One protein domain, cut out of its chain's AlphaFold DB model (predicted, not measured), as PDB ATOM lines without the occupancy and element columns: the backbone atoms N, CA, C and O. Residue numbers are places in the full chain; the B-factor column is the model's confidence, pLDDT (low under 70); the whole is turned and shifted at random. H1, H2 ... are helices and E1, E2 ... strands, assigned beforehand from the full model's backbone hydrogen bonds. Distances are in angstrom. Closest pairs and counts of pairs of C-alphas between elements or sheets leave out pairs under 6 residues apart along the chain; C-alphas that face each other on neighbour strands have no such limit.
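Overview. This is residues 26 to 61 and 244 to 313 of the 605 residues of an uncharacterized protein of Galerina marginata (strain CBS 339.88) (UniProt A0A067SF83). Little regular structure surrounds a small antiparallel sheet, E1 E2 E3, with H4 over E1, H1 by E3, and H2 and H3 off the sheet. Of mixed class, the printed part has 106 residues, under half in named elements: E1 E2 H1 E3 H2 H3 H4. It is compact, radius of gyration of the C-alphas 13.4 A, spans 40 by 36 by 26 A.

Along the chain. Find C-alpha 39 at (-21.712, -34.704, -14.689), where E1, residues 39 to 43, begins; E2 is 46 to 50, E3 275 to 278. H1 is 265 to 270, H2 281 to 287, H3 291 to 294, and H4 300 to 308, ending at (-30.186, -45.394, -7.027).

Arrangement. In hairpin E1 and E2, N 41 and O 48 are within hydrogen-bond range, 2.9 A. H1 and H4 are on the sheet; the closest C-alphas of H4 and E1, Gln 302 and Val 40, are 6.1 A apart. H2 and H3 touch only at the corner. H1, H2 and H4 have every O i to N i+4 pair within range; H3 is too short.

Size, cuts and confidence. Across the cut, residues 62 to 243, C-alphas 61 and 244 are 24.2 A apart. Confidence is under 70 at residues 26 to 31 and 309 to 313.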
ATOM      1  N   LYS A  26     -24.642 -11.357 -21.386       61.00
ATOM      2  CA  LYS A  26     -25.945 -11.983 -21.087       61.00
ATOM      3  C   LYS A  26     -26.611 -12.684 -22.276       61.00
ATOM      4  O   LYS A  26     -27.812 -12.938 -22.228       61.00
ATOM      5  N   MET A  27     -25.875 -13.021 -23.337       58.00
ATOM      6  CA  MET A  27     -26.436 -13.833 -24.422       58.00
ATOM      7  C   MET A  27     -26.788 -15.225 -23.902       58.00
ATOM      8  O   MET A  27     -25.922 -16.083 -23.736       58.00
ATOM      9  N   ILE A  28     -28.076 -15.438 -23.655       59.59
ATOM     10  CA  ILE A  28     -28.617 -16.764 -23.419       59.59
ATOM     11  C   ILE A  28     -28.863 -17.375 -24.791       59.59
ATOM     12  O   ILE A  28     -29.726 -16.905 -25.535       59.59
ATOM     13  N   GLN A  29     -28.098 -18.405 -25.147       62.16
ATOM     14  CA  GLN A  29     -28.471 -19.210 -26.300       62.16
ATOM     15  C   GLN A  29     -29.795 -19.904 -25.956       62.16
ATOM     16  O   GLN A  29     -29.886 -20.650 -24.981       62.16
ATOM     17  N   GLU A  30     -30.844 -19.626 -26.736       59.44
ATOM     18  CA  GLU A  30     -32.112 -20.366 -26.637       59.44
ATOM     19  C   GLU A  30     -31.953 -21.837 -27.064       59.44
ATOM     20  O   GLU A  30     -32.836 -22.661 -26.813       59.44
ATOM     21  N   GLU A  31     -30.827 -22.159 -27.707       68.50
ATOM     22  CA  GLU A  31     -30.418 -23.508 -28.078       68.50
ATOM     23  C   GLU A  31     -30.059 -24.355 -26.844       68.50
ATOM     24  O   GLU A  31     -29.754 -23.857 -25.756       68.50
ATOM     25  N   GLY A  32     -30.151 -25.676 -27.002       76.81
ATOM     26  CA  GLY A  32     -29.789 -26.616 -25.947       76.81
ATOM     27  C   GLY A  32     -28.286 -26.598 -25.677       76.81
ATOM     28  O   GLY A  32     -27.486 -26.549 -26.605       76.81
ATOM     29  N   ILE A  33     -27.905 -26.682 -24.402       88.00
ATOM     30  CA  ILE A  33     -26.510 -26.884 -24.000       88.00
ATOM     31  C   ILE A  33     -26.113 -28.327 -24.320       88.00
ATOM     32  O   ILE A  33     -26.881 -29.247 -24.026       88.00
ATOM     33  N   ASP A  34     -24.921 -28.533 -24.884       90.44
ATOM     34  CA  ASP A  34     -24.338 -29.870 -25.003       90.44
ATOM     35  C   ASP A  34     -24.005 -30.423 -23.610       90.44
ATOM     36  O   ASP A  34     -23.197 -29.860 -22.874       90.44
ATOM     37  N   LYS A  35     -24.655 -31.532 -23.252       92.81
ATOM     38  CA  LYS A  35     -24.527 -32.208 -21.952       92.81
ATOM     39  C   LYS A  35     -23.686 -33.478 -22.034       92.81
ATOM     40  O   LYS A  35     -23.583 -34.190 -21.039       92.81
ATOM     41  N   SER A  36     -23.093 -33.781 -23.193       92.00
ATOM     42  CA  SER A  36     -22.297 -34.996 -23.419       92.00
ATOM     43  C   SER A  36     -21.098 -35.107 -22.469       92.00
ATOM     44  O   SER A  36     -20.706 -36.202 -22.067       92.00
ATOM     45  N   ARG A  37     -20.548 -33.960 -22.055       92.62
ATOM     46  CA  ARG A  37     -19.441 -33.842 -21.095       92.62
ATOM     47  C   ARG A  37     -19.909 -33.450 -19.694       92.62
ATOM     48  O   ARG A  37     -19.085 -33.069 -18.869       92.62
ATOM     49  N   GLY A  38     -21.212 -33.512 -19.432       95.25
ATOM     50  CA  GLY A  38     -21.780 -33.108 -18.157       95.25
ATOM     51  C   GLY A  38     -21.689 -34.200 -17.100       95.25
ATOM     52  O   GLY A  38     -21.635 -35.389 -17.421       95.25
ATOM     53  N   ARG A  39     -21.710 -33.797 -15.832       95.62
ATOM     54  CA  ARG A  39     -21.712 -34.704 -14.689       95.62
ATOM     55  C   ARG A  39     -22.502 -34.131 -13.528       95.62
ATOM     56  O   ARG A  39     -22.330 -32.971 -13.152       95.62
ATOM     57  N   VAL A  40     -23.330 -34.981 -12.928       96.31
ATOM     58  CA  VAL A  40     -23.942 -34.726 -11.624       96.31
ATOM     59  C   VAL A  40     -23.049 -35.321 -10.532       96.31
ATOM     60  O   VAL A  40     -22.498 -36.412 -10.690       96.31
ATOM     61  N   ILE A  41     -22.906 -34.609  -9.420       94.75
ATOM     62  CA  ILE A  41     -22.193 -35.062  -8.223       94.75
ATOM     63  C   ILE A  41     -23.022 -34.764  -6.973       94.75
ATOM     64  O   ILE A  41     -23.875 -33.876  -6.977       94.75
ATOM     65  N   ARG A  42     -22.769 -35.506  -5.891       93.31
ATOM     66  CA  ARG A  42     -23.346 -35.233  -4.570       93.31
ATOM     67  C   ARG A  42     -22.232 -34.832  -3.604       93.31
ATOM     68  O   ARG A  42     -21.335 -35.635  -3.373       93.31
ATOM     69  N   ILE A  43     -22.327 -33.641  -3.014       91.50
ATOM     70  CA  ILE A  43     -21.383 -33.129  -2.010       91.50
ATOM     71  C   ILE A  43     -22.183 -32.680  -0.788       91.50
ATOM     72  O   ILE A  43     -23.145 -31.934  -0.925       91.50
ATOM     73  N   GLY A  44     -21.838 -33.165   0.408       87.12
ATOM     74  CA  GLY A  44     -22.540 -32.775   1.640       87.12
ATOM     75  C   GLY A  44     -24.033 -33.145   1.687       87.12
ATOM     76  O   GLY A  44     -24.764 -32.632   2.522       87.12
ATOM     77  N   GLY A  45     -24.497 -34.035   0.800       89.81
ATOM     78  CA  GLY A  45     -25.916 -34.382   0.635       89.81
ATOM     79  C   GLY A  45     -26.623 -33.598  -0.472       89.81
ATOM     80  O   GLY A  45     -27.605 -34.100  -1.029       89.81
ATOM     81  N   ASP A  46     -26.071 -32.453  -0.865       93.44
ATOM     82  CA  ASP A  46     -26.581 -31.616  -1.942       93.44
ATOM     83  C   ASP A  46     -26.107 -32.109  -3.308       93.44
ATOM     84  O   ASP A  46     -25.051 -32.728  -3.450       93.44
ATOM     85  N   ILE A  47     -26.932 -31.868  -4.324       95.50
ATOM     86  CA  ILE A  47     -26.669 -32.276  -5.702       95.50
ATOM     87  C   ILE A  47     -26.142 -31.068  -6.464       95.50
ATOM     88  O   ILE A  47     -26.766 -30.010  -6.449       95.50
ATOM     89  N   PHE A  48     -25.035 -31.257  -7.171       97.06
ATOM     90  CA  PHE A  48     -24.455 -30.268  -8.070       97.06
ATOM     91  C   PHE A  48     -24.343 -30.845  -9.472       97.06
ATOM     92  O   PHE A  48     -24.134 -32.045  -9.650       97.06
ATOM     93  N   TYR A  49     -24.455 -29.981 -10.471       97.69
ATOM     94  CA  TYR A  49     -24.311 -30.347 -11.868       97.69
ATOM     95  C   TYR A  49     -23.376 -29.383 -12.583       97.69
ATOM     96  O   TYR A  49     -23.434 -28.174 -12.364       97.69
ATOM     97  N   SER A  50     -22.543 -29.936 -13.457       97.56
ATOM     98  CA  SER A  50     -21.840 -29.185 -14.488       97.56
ATOM     99  C   SER A  50     -22.155 -29.791 -15.852       97.56
ATOM    100  O   SER A  50     -22.039 -31.007 -16.005       97.56
ATOM    101  N   PRO A  51     -22.528 -28.993 -16.865       96.50
ATOM    102  CA  PRO A  51     -22.802 -29.493 -18.208       96.50
ATOM    103  C   PRO A  51     -21.539 -29.755 -19.042       96.50
ATOM    104  O   PRO A  51     -21.602 -30.510 -20.006       96.50
ATOM    105  N   ASN A  52     -20.395 -29.165 -18.681       96.31
ATOM    106  CA  ASN A  52     -19.158 -29.207 -19.469       96.31
ATOM    107  C   ASN A  52     -17.951 -29.771 -18.701       96.31
ATOM    108  O   ASN A  52     -16.808 -29.537 -19.097       96.31
ATOM    109  N   CYS A  53     -18.177 -30.490 -17.600       95.81
ATOM    110  CA  CYS A  53     -17.106 -31.077 -16.805       95.81
ATOM    111  C   CYS A  53     -17.466 -32.467 -16.290       95.81
ATOM    112  O   CYS A  53     -18.510 -32.661 -15.674       95.81
ATOM    113  N   GLN A  54     -16.543 -33.410 -16.479       94.25
ATOM    114  CA  GLN A  54     -16.644 -34.776 -15.961       94.25
ATOM    115  C   GLN A  54     -15.795 -35.001 -14.702       94.25
ATOM    116  O   GLN A  54     -15.811 -36.100 -14.147       94.25
ATOM    117  N   ARG A  55     -15.052 -33.990 -14.234       92.56
ATOM    118  CA  ARG A  55     -14.187 -34.099 -13.051       92.56
ATOM    119  C   ARG A  55     -15.015 -34.375 -11.792       92.56
ATOM    120  O   ARG A  55     -16.121 -33.863 -11.645       92.56
ATOM    121  N   THR A  56     -14.482 -35.198 -10.894       89.88
ATOM    122  CA  THR A  56     -15.038 -35.364  -9.543       89.88
ATOM    123  C   THR A  56     -14.523 -34.225  -8.668       89.88
ATOM    124  O   THR A  56     -13.317 -34.021  -8.623       89.88
ATOM    125  N   ILE A  57     -15.416 -33.518  -7.980       90.50
ATOM    126  CA  ILE A  57     -15.061 -32.522  -6.958       90.50
ATOM    127  C   ILE A  57     -15.364 -33.120  -5.592       90.50
ATOM    128  O   ILE A  57     -16.390 -33.785  -5.416       90.50
ATOM    129  N   HIS A  58     -14.467 -32.896  -4.638       84.31
ATOM    130  CA  HIS A  58     -14.530 -33.532  -3.325       84.31
ATOM    131  C   HIS A  58     -15.252 -32.685  -2.275       84.31
ATOM    132  O   HIS A  58     -15.879 -33.238  -1.370       84.31
ATOM    133  N   SER A  59     -15.213 -31.360  -2.402       87.50
ATOM    134  CA  SER A  59     -15.786 -30.435  -1.428       87.50
ATOM    135  C   SER A  59     -16.418 -29.222  -2.105       87.50
ATOM    136  O   SER A  59     -16.035 -28.816  -3.201       87.50
ATOM    137  N   VAL A  60     -17.422 -28.648  -1.443       84.25
ATOM    138  CA  VAL A  60     -17.896 -27.306  -1.776       84.25
ATOM    139  C   VAL A  60     -16.988 -26.347  -1.012       84.25
ATOM    140  O   VAL A  60     -16.872 -26.493   0.207       84.25
ATOM    141  N   PRO A  61     -16.328 -25.399  -1.691       83.88
ATOM    142  CA  PRO A  61     -15.435 -24.453  -1.043       83.88
ATOM    143  C   PRO A  61     -16.208 -23.608  -0.030       83.88
ATOM    144  O   PRO A  61     -17.312 -23.125  -0.308       83.88
ATOM    145  N   PRO A 244     -11.192 -27.346 -25.378       87.06
ATOM    146  CA  PRO A 244     -11.810 -28.446 -24.627       87.06
ATOM    147  C   PRO A 244     -10.845 -29.352 -23.858       87.06
ATOM    148  O   PRO A 244     -11.248 -29.942 -22.851       87.06
ATOM    149  N   THR A 245      -9.620 -29.476 -24.372       88.31
ATOM    150  CA  THR A 245      -8.547 -30.339 -23.866       88.31
ATOM    151  C   THR A 245      -7.760 -29.714 -22.730       88.31
ATOM    152  O   THR A 245      -7.100 -30.455 -22.030       88.31
ATOM    153  N   THR A 246      -7.831 -28.394 -22.534       90.19
ATOM    154  CA  THR A 246      -7.101 -27.705 -21.466       90.19
ATOM    155  C   THR A 246      -7.999 -27.613 -20.234       90.19
ATOM    156  O   THR A 246      -8.952 -26.819 -20.235       90.19
ATOM    157  N   PRO A 247      -7.772 -28.437 -19.199       93.31
ATOM    158  CA  PRO A 247      -8.678 -28.510 -18.074       93.31
ATOM    159  C   PRO A 247      -8.456 -27.308 -17.146       93.31
ATOM    160  O   PRO A 247      -7.330 -26.987 -16.760       93.31
ATOM    161  N   ARG A 248      -9.550 -26.634 -16.782       96.31
ATOM    162  CA  ARG A 248      -9.546 -25.453 -15.907       96.31
ATOM    163  C   ARG A 248     -10.194 -25.747 -14.561       96.31
ATOM    164  O   ARG A 248     -11.041 -26.638 -14.473       96.31
ATOM    165  N   ALA A 249      -9.836 -24.969 -13.543       96.94
ATOM    166  CA  ALA A 249     -10.401 -25.073 -12.201       96.94
ATOM    167  C   ALA A 249     -11.939 -24.980 -12.221       96.94
ATOM    168  O   ALA A 249     -12.636 -25.863 -11.714       96.94
ATOM    169  N   GLY A 250     -12.475 -23.973 -12.914       97.56
ATOM    170  CA  GLY A 250     -13.911 -23.729 -12.996       97.56
ATOM    171  C   GLY A 250     -14.481 -22.964 -11.806       97.56
ATOM    172  O   GLY A 250     -13.754 -22.399 -10.995       97.56
ATOM    173  N   VAL A 251     -15.809 -22.918 -11.725       97.44
ATOM    174  CA  VAL A 251     -16.528 -22.057 -10.779       97.44
ATOM    175  C   VAL A 251     -17.852 -22.674 -10.330       97.44
ATOM    176  O   VAL A 251     -18.507 -23.362 -11.114       97.44
ATOM    177  N   PHE A 252     -18.266 -22.394  -9.094       97.56
ATOM    178  CA  PHE A 252     -19.625 -22.616  -8.604       97.56
ATOM    179  C   PHE A 252     -20.489 -21.363  -8.788       97.56
ATOM    180  O   PHE A 252     -20.096 -20.259  -8.416       97.56
ATOM    181  N   LEU A 253     -21.686 -21.533  -9.337       96.94
ATOM    182  CA  LEU A 253     -22.625 -20.466  -9.669       96.94
ATOM    183  C   LEU A 253     -23.941 -20.663  -8.926       96.94
ATOM    184  O   LEU A 253     -24.466 -21.776  -8.842       96.94
ATOM    185  N   ASN A 254     -24.524 -19.563  -8.451       95.56
ATOM    186  CA  ASN A 254     -25.903 -19.569  -7.985       95.56
ATOM    187  C   ASN A 254     -26.826 -19.224  -9.160       95.56
ATOM    188  O   ASN A 254     -26.784 -18.111  -9.680       95.56
ATOM    189  N   ILE A 255     -27.635 -20.184  -9.610       96.00
ATOM    190  CA  ILE A 255     -28.525 -19.993 -10.767       96.00
ATOM    191  C   ILE A 255     -29.919 -19.478 -10.388       96.00
ATOM    192  O   ILE A 255     -30.646 -19.020 -11.266       96.00
ATOM    193  N   LEU A 256     -30.297 -19.536  -9.106       95.88
ATOM    194  CA  LEU A 256     -31.597 -19.057  -8.618       95.88
ATOM    195  C   LEU A 256     -31.525 -17.625  -8.095       95.88
ATOM    196  O   LEU A 256     -32.418 -16.820  -8.344       95.88
ATOM    197  N   ASN A 257     -30.457 -17.319  -7.366       94.81
ATOM    198  CA  ASN A 257     -30.169 -16.002  -6.821       94.81
ATOM    199  C   ASN A 257     -28.713 -15.636  -7.149       94.81
ATOM    200  O   ASN A 257     -27.866 -15.670  -6.254       94.81
ATOM    201  N   PRO A 258     -28.403 -15.377  -8.433       92.50
ATOM    202  CA  PRO A 258     -27.055 -15.019  -8.851       92.50
ATOM    203  C   PRO A 258     -26.588 -13.775  -8.106       92.50
ATOM    204  O   PRO A 258     -27.363 -12.834  -7.898       92.50
ATOM    205  N   GLU A 259     -25.312 -13.754  -7.729       89.94
ATOM    206  CA  GLU A 259     -24.715 -12.529  -7.214       89.94
ATOM    207  C   GLU A 259     -24.812 -11.409  -8.256       89.94
ATOM    208  O   GLU A 259     -24.947 -11.638  -9.468       89.94
ATOM    209  N   LYS A 260     -24.748 -10.164  -7.775       86.56
ATOM    210  CA  LYS A 260     -24.706  -9.011  -8.666       86.56
ATOM    211  C   LYS A 260     -23.543  -9.211  -9.636       86.56
ATOM    212  O   LYS A 260     -22.444  -9.532  -9.205       86.56
ATOM    213  N   ASP A 261     -23.807  -9.013 -10.924       86.69
ATOM    214  CA  ASP A 261     -22.791  -9.064 -11.975       86.69
ATOM    215  C   ASP A 261     -22.233 -10.471 -12.298       86.69
ATOM    216  O   ASP A 261     -21.317 -10.596 -13.115       86.69
ATOM    217  N   GLN A 262     -22.834 -11.537 -11.748       91.88
ATOM    218  CA  GLN A 262     -22.502 -12.925 -12.087       91.88
ATOM    219  C   GLN A 262     -22.755 -13.220 -13.570       91.88
ATOM    220  O   GLN A 262     -23.843 -12.971 -14.101       91.88
ATOM    221  N   PHE A 263     -21.760 -13.806 -14.243       91.81
ATOM    222  CA  PHE A 263     -21.935 -14.291 -15.611       91.81
ATOM    223  C   PHE A 263     -22.861 -15.511 -15.650       91.81
ATOM    224  O   PHE A 263     -22.896 -16.334 -14.732       91.81
ATOM    225  N   VAL A 264     -23.611 -15.641 -16.742       92.00
ATOM    226  CA  VAL A 264     -24.470 -16.808 -16.976       92.00
ATOM    227  C   VAL A 264     -23.631 -18.057 -17.257       92.00
ATOM    228  O   VAL A 264     -22.503 -17.963 -17.739       92.00
ATOM    229  N   VAL A 265     -24.199 -19.238 -17.003       94.19
ATOM    230  CA  VAL A 265     -23.526 -20.539 -17.196       94.19
ATOM    231  C   VAL A 265     -22.921 -20.671 -18.605       94.19
ATOM    232  O   VAL A 265     -21.774 -21.086 -18.748       94.19
ATOM    233  N   ASP A 266     -23.645 -20.249 -19.645       91.88
ATOM    234  CA  ASP A 266     -23.214 -20.306 -21.052       91.88
ATOM    235  C   ASP A 266     -21.911 -19.568 -21.312       91.88
ATOM    236  O   ASP A 266     -21.134 -19.974 -22.175       91.88
ATOM    237  N   TRP A 267     -21.667 -18.485 -20.572       92.19
ATOM    238  CA  TRP A 267     -20.453 -17.706 -20.730       92.19
ATOM    239  C   TRP A 267     -19.234 -18.545 -20.357       92.19
ATOM    240  O   TRP A 267     -18.305 -18.661 -21.150       92.19
ATOM    241  N   PHE A 268     -19.283 -19.244 -19.223       94.69
ATOM    242  CA  PHE A 268     -18.210 -20.147 -18.812       94.69
ATOM    243  C   PHE A 268     -18.064 -21.345 -19.755       94.69
ATOM    244  O   PHE A 268     -16.943 -21.688 -20.134       94.69
ATOM    245  N   ILE A 269     -19.177 -21.941 -20.204       93.06
ATOM    246  CA  ILE A 269     -19.147 -23.059 -21.163       93.06
ATOM    247  C   ILE A 269     -18.449 -22.650 -22.458       93.06
ATOM    248  O   ILE A 269     -17.602 -23.392 -22.957       93.06
ATOM    249  N   ARG A 270     -18.763 -21.462 -22.983       89.06
ATOM    250  CA  ARG A 270     -18.170 -20.945 -24.219       89.06
ATOM    251  C   ARG A 270     -16.651 -20.832 -24.139       89.06
ATOM    252  O   ARG A 270     -15.975 -21.122 -25.120       89.06
ATOM    253  N   PHE A 271     -16.120 -20.431 -22.989       92.25
ATOM    254  CA  PHE A 271     -14.678 -20.335 -22.755       92.25
ATOM    255  C   PHE A 271     -14.083 -21.628 -22.177       92.25
ATOM    256  O   PHE A 271     -13.022 -21.600 -21.553       92.25
ATOM    257  N   ASN A 272     -14.777 -22.759 -22.347       94.56
ATOM    258  CA  ASN A 272     -14.409 -24.072 -21.820       94.56
ATOM    259  C   ASN A 272     -13.902 -24.004 -20.369       94.56
ATOM    260  O   ASN A 272     -12.841 -24.522 -20.018       94.56
ATOM    261  N   THR A 273     -14.646 -23.283 -19.537       96.56
ATOM    262  CA  THR A 273     -14.409 -23.162 -18.103       96.56
ATOM    263  C   THR A 273     -15.519 -23.933 -17.391       96.56
ATOM    264  O   THR A 273     -16.695 -23.666 -17.659       96.56
ATOM    265  N   PRO A 274     -15.202 -24.932 -16.547       97.56
ATOM    266  CA  PRO A 274     -16.224 -25.713 -15.855       97.56
ATOM    267  C   PRO A 274     -17.159 -24.837 -15.022       97.56
ATOM    268  O   PRO A 274     -16.695 -24.010 -14.240       97.56
ATOM    269  N   ALA A 275     -18.466 -25.040 -15.171       97.50
ATOM    270  CA  ALA A 275     -19.482 -24.285 -14.447       97.50
ATOM    271  C   ALA A 275     -20.374 -25.235 -13.653       97.50
ATOM    272  O   ALA A 275     -21.165 -25.980 -14.225       97.50
ATOM    273  N   TRP A 276     -20.238 -25.196 -12.334       97.94
ATOM    274  CA  TRP A 276     -20.979 -26.025 -11.396       97.94
ATOM    275  C   TRP A 276     -22.100 -25.221 -10.758       97.94
ATOM    276  O   TRP A 276     -21.923 -24.054 -10.433       97.94
ATOM    277  N   PHE A 277     -23.259 -25.827 -10.550       97.62
ATOM    278  CA  PHE A 277     -24.363 -25.184  -9.842       97.62
ATOM    279  C   PHE A 277     -25.208 -26.217  -9.094       97.62
ATOM    280  O   PHE A 277     -25.233 -27.387  -9.494       97.62
ATOM    281  N   PRO A 278     -25.891 -25.816  -8.006       97.06
ATOM    282  CA  PRO A 278     -26.833 -26.686  -7.315       97.06
ATOM    283  C   PRO A 278     -27.936 -27.175  -8.256       97.06
ATOM    284  O   PRO A 278     -28.358 -26.458  -9.162       97.06
ATOM    285  N   TRP A 279     -28.415 -28.396  -8.039       97.38
ATOM    286  CA  TRP A 279     -29.567 -28.949  -8.748       97.38
ATOM    287  C   TRP A 279     -30.463 -29.771  -7.816       97.38
ATOM    288  O   TRP A 279     -30.598 -30.994  -7.930       97.38
ATOM    289  N   GLY A 280     -31.053 -29.081  -6.845       95.75
ATOM    290  CA  GLY A 280     -31.945 -29.632  -5.840       95.75
ATOM    291  C   GLY A 280     -33.426 -29.417  -6.151       95.75
ATOM    292  O   GLY A 280     -33.862 -29.193  -7.282       95.75
ATOM    293  N   THR A 281     -34.247 -29.512  -5.105       95.81
ATOM    294  CA  THR A 281     -35.705 -29.350  -5.204       95.81
ATOM    295  C   THR A 281     -36.111 -27.939  -5.624       95.81
ATOM    296  O   THR A 281     -37.103 -27.790  -6.339       95.81
ATOM    297  N   ALA A 282     -35.348 -26.923  -5.213       97.25
ATOM    298  CA  ALA A 282     -35.586 -25.529  -5.567       97.25
ATOM    299  C   ALA A 282     -35.368 -25.292  -7.067       97.25
ATOM    300  O   ALA A 282     -36.235 -24.724  -7.732       97.25
ATOM    301  N   GLU A 283     -34.273 -25.807  -7.629       97.38
ATOM    302  CA  GLU A 283     -33.954 -25.685  -9.052       97.38
ATOM    303  C   GLU A 283     -34.932 -26.477  -9.917       97.38
ATOM    304  O   GLU A 283     -35.396 -25.973 -10.936       97.38
ATOM    305  N   ILE A 284     -35.341 -27.672  -9.475       96.38
ATOM    306  CA  ILE A 284     -36.393 -28.454 -10.142       96.38
ATOM    307  C   ILE A 284     -37.723 -27.692 -10.155       96.38
ATOM    308  O   ILE A 284     -38.443 -27.727 -11.154       96.38
ATOM    309  N   ALA A 285     -38.084 -27.024  -9.055       97.25
ATOM    310  CA  ALA A 285     -39.301 -26.224  -8.995       97.25
ATOM    311  C   ALA A 285     -39.212 -25.010  -9.931       97.25
ATOM    312  O   ALA A 285     -40.139 -24.782 -10.709       97.25
ATOM    313  N   ALA A 286     -38.086 -24.293  -9.913       96.50
ATOM    314  CA  ALA A 286     -37.842 -23.145 -10.780       96.50
ATOM    315  C   ALA A 286     -37.822 -23.533 -12.269       96.50
ATOM    316  O   ALA A 286     -38.424 -22.844 -13.089       96.50
ATOM    317  N   ALA A 287     -37.248 -24.688 -12.620       95.44
ATOM    318  CA  ALA A 287     -37.234 -25.238 -13.977       95.44
ATOM    319  C   ALA A 287     -38.636 -25.496 -14.559       95.44
ATOM    320  O   ALA A 287     -38.795 -25.571 -15.775       95.44
ATOM    321  N   ARG A 288     -39.678 -25.638 -13.726       95.75
ATOM    322  CA  ARG A 288     -41.061 -25.799 -14.217       95.75
ATOM    323  C   ARG A 288     -41.652 -24.499 -14.747       95.75
ATOM    324  O   ARG A 288     -42.575 -24.544 -15.556       95.75
ATOM    325  N   THR A 289     -41.162 -23.364 -14.262       95.81
ATOM    326  CA  THR A 289     -41.677 -22.032 -14.601       95.81
ATOM    327  C   THR A 289     -40.716 -21.239 -15.474       95.81
ATOM    328  O   THR A 289     -41.164 -20.443 -16.293       95.81
ATOM    329  N   ASP A 290     -39.411 -21.463 -15.326       93.81
ATOM    330  CA  ASP A 290     -38.361 -20.749 -16.040       93.81
ATOM    331  C   ASP A 290     -37.660 -21.667 -17.053       93.81
ATOM    332  O   ASP A 290     -36.940 -22.607 -16.699       93.81
ATOM    333  N   ARG A 291     -37.847 -21.360 -18.343       90.88
ATOM    334  CA  ARG A 291     -37.236 -22.093 -19.462       90.88
ATOM    335  C   ARG A 291     -35.706 -22.002 -19.452       90.88
ATOM    336  O   ARG A 291     -35.045 -22.938 -19.910       90.88
ATOM    337  N   PHE A 292     -35.137 -20.913 -18.934       88.81
ATOM    338  CA  PHE A 292     -33.689 -20.727 -18.862       88.81
ATOM    339  C   PHE A 292     -33.042 -21.623 -17.822       88.81
ATOM    340  O   PHE A 292     -31.943 -22.109 -18.067       88.81
ATOM    341  N   ILE A 293     -33.730 -21.885 -16.714       93.12
ATOM    342  CA  ILE A 293     -33.290 -22.869 -15.724       93.12
ATOM    343  C   ILE A 293     -33.561 -24.275 -16.264       93.12
ATOM    344  O   ILE A 293     -32.677 -25.124 -16.217       93.12
ATOM    345  N   ALA A 294     -34.725 -24.520 -16.877       93.56
ATOM    346  CA  ALA A 294     -35.099 -25.836 -17.402       93.56
ATOM    347  C   ALA A 294     -34.057 -26.451 -18.350       93.56
ATOM    348  O   ALA A 294     -33.776 -27.647 -18.277       93.56
ATOM    349  N   ARG A 295     -33.445 -25.647 -19.230       93.31
ATOM    350  CA  ARG A 295     -32.419 -26.152 -20.159       93.31
ATOM    351  C   ARG A 295     -31.121 -26.571 -19.455       93.31
ATOM    352  O   ARG A 295     -30.430 -27.440 -19.984       93.31
ATOM    353  N   LEU A 296     -30.820 -26.012 -18.277       94.88
ATOM    354  CA  LEU A 296     -29.656 -26.362 -17.453       94.88
ATOM    355  C   LEU A 296     -29.823 -27.707 -16.733       94.88
ATOM    356  O   LEU A 296     -28.865 -28.196 -16.145       94.88
ATOM    357  N   ALA A 297     -31.012 -28.315 -16.795       95.44
ATOM    358  CA  ALA A 297     -31.293 -29.553 -16.088       95.44
ATOM    359  C   ALA A 297     -30.335 -30.687 -16.488       95.44
ATOM    360  O   ALA A 297     -30.112 -30.893 -17.686       95.44
ATOM    361  N   PRO A 298     -29.818 -31.470 -15.532       96.25
ATOM    362  CA  PRO A 298     -29.025 -32.642 -15.837       96.25
ATOM    363  C   PRO A 298     -29.819 -33.687 -16.630       96.25
ATOM    364  O   PRO A 298     -31.051 -33.737 -16.525       96.25
ATOM    365  N   PRO A 299     -29.135 -34.563 -17.384       95.19
ATOM    366  CA  PRO A 299     -29.754 -35.752 -17.957       95.19
ATOM    367  C   PRO A 299     -30.412 -36.613 -16.869       95.19
ATOM    368  O   PRO A 299     -29.885 -36.755 -15.760       95.19
ATOM    369  N   ILE A 300     -31.576 -37.187 -17.179       93.06
ATOM    370  CA  ILE A 300     -32.368 -37.966 -16.213       93.06
ATOM    371  C   ILE A 300     -31.586 -39.200 -15.754       93.06
ATOM    372  O   ILE A 300     -31.681 -39.585 -14.591       93.06
ATOM    373  N   GLU A 301     -30.783 -39.781 -16.639       93.44
ATOM    374  CA  GLU A 301     -29.959 -40.960 -16.384       93.44
ATOM    375  C   GLU A 301     -28.947 -40.683 -15.260       93.44
ATOM    376  O   GLU A 301     -28.881 -41.435 -14.290       93.44
ATOM    377  N   GLN A 302     -28.259 -39.534 -15.303       92.94
ATOM    378  CA  GLN A 302     -27.296 -39.134 -14.265       92.94
ATOM    379  C   GLN A 302     -27.976 -38.872 -12.912       92.94
ATOM    380  O   GLN A 302     -27.435 -39.192 -11.851       92.94
ATOM    381  N   MET A 303     -29.195 -38.322 -12.930       92.31
ATOM    382  CA  MET A 303     -29.986 -38.125 -11.710       92.31
ATOM    383  C   MET A 303     -30.450 -39.459 -11.112       92.31
ATOM    384  O   MET A 303     -30.462 -39.618  -9.888       92.31
ATOM    385  N   GLN A 304     -30.826 -40.421 -11.957       90.38
ATOM    386  CA  GLN A 304     -31.216 -41.761 -11.523       90.38
ATOM    387  C   GLN A 304     -30.039 -42.512 -10.909       90.38
ATOM    388  O   GLN A 304     -30.221 -43.133  -9.863       90.38
ATOM    389  N   GLU A 305     -28.843 -42.422 -11.486       87.56
ATOM    390  CA  GLU A 305     -27.630 -43.029 -10.928       87.56
ATOM    391  C   GLU A 305     -27.381 -42.551  -9.489       87.56
ATOM    392  O   GLU A 305     -27.308 -43.359  -8.567       87.56
ATOM    393  N   ILE A 306     -27.384 -41.241  -9.234       86.81
ATOM    394  CA  ILE A 306     -27.145 -40.704  -7.878       86.81
ATOM    395  C   ILE A 306     -28.280 -41.037  -6.900       86.81
ATOM    396  O   ILE A 306     -28.056 -41.168  -5.692       86.81
ATOM    397  N   ALA A 307     -29.511 -41.178  -7.393       83.56
ATOM    398  CA  ALA A 307     -30.647 -41.573  -6.567       83.56
ATOM    399  C   ALA A 307     -30.638 -43.075  -6.219       83.56
ATOM    400  O   ALA A 307     -31.057 -43.447  -5.120       83.56
ATOM    401  N   THR A 308     -30.180 -43.925  -7.145       80.25
ATOM    402  CA  THR A 308     -30.186 -45.394  -7.027       80.25
ATOM    403  C   THR A 308     -28.955 -45.925  -6.305       80.25
ATOM    404  O   THR A 308     -29.088 -46.833  -5.480       80.25
ATOM    405  N   PHE A 309     -27.784 -45.313  -6.498       63.22
ATOM    406  CA  PHE A 309     -26.580 -45.592  -5.717       63.22
ATOM    407  C   PHE A 309     -26.664 -44.919  -4.336       63.22
ATOM    408  O   PHE A 309     -25.914 -44.015  -3.982       63.22
ATOM    409  N   ARG A 310     -27.584 -45.425  -3.502       49.16
ATOM    410  CA  ARG A 310     -27.571 -45.275  -2.033       49.16
ATOM    411  C   ARG A 310     -26.463 -46.093  -1.362       49.16
ATOM    412  O   ARG A 310     -26.463 -46.239  -0.143       49.16
ATOM    413  N   THR A 311     -25.512 -46.634  -2.112       43.50
ATOM    414  CA  THR A 311     -24.224 -46.979  -1.530       43.50
ATOM    415  C   THR A 311     -23.547 -45.664  -1.204       43.50
ATOM    416  O   THR A 311     -22.955 -45.021  -2.065       43.50
ATOM    417  N   THR A 312     -23.623 -45.276   0.069       42.41
ATOM    418  CA  THR A 312     -22.413 -44.872   0.779       42.41
ATOM    419  C   THR A 312     -21.258 -45.667   0.177       42.41
ATOM    420  O   THR A 312     -21.059 -46.827   0.534       42.41
ATOM    421  N   SER A 313     -20.509 -45.073  -0.757       38.31
ATOM    422  CA  SER A 313     -19.071 -45.281  -0.720       38.31
ATOM    423  C   SER A 313     -18.755 -45.039   0.744       38.31
ATOM    424  O   SER A 313     -19.112 -43.953   1.220       38.31
TER     425      SER A 313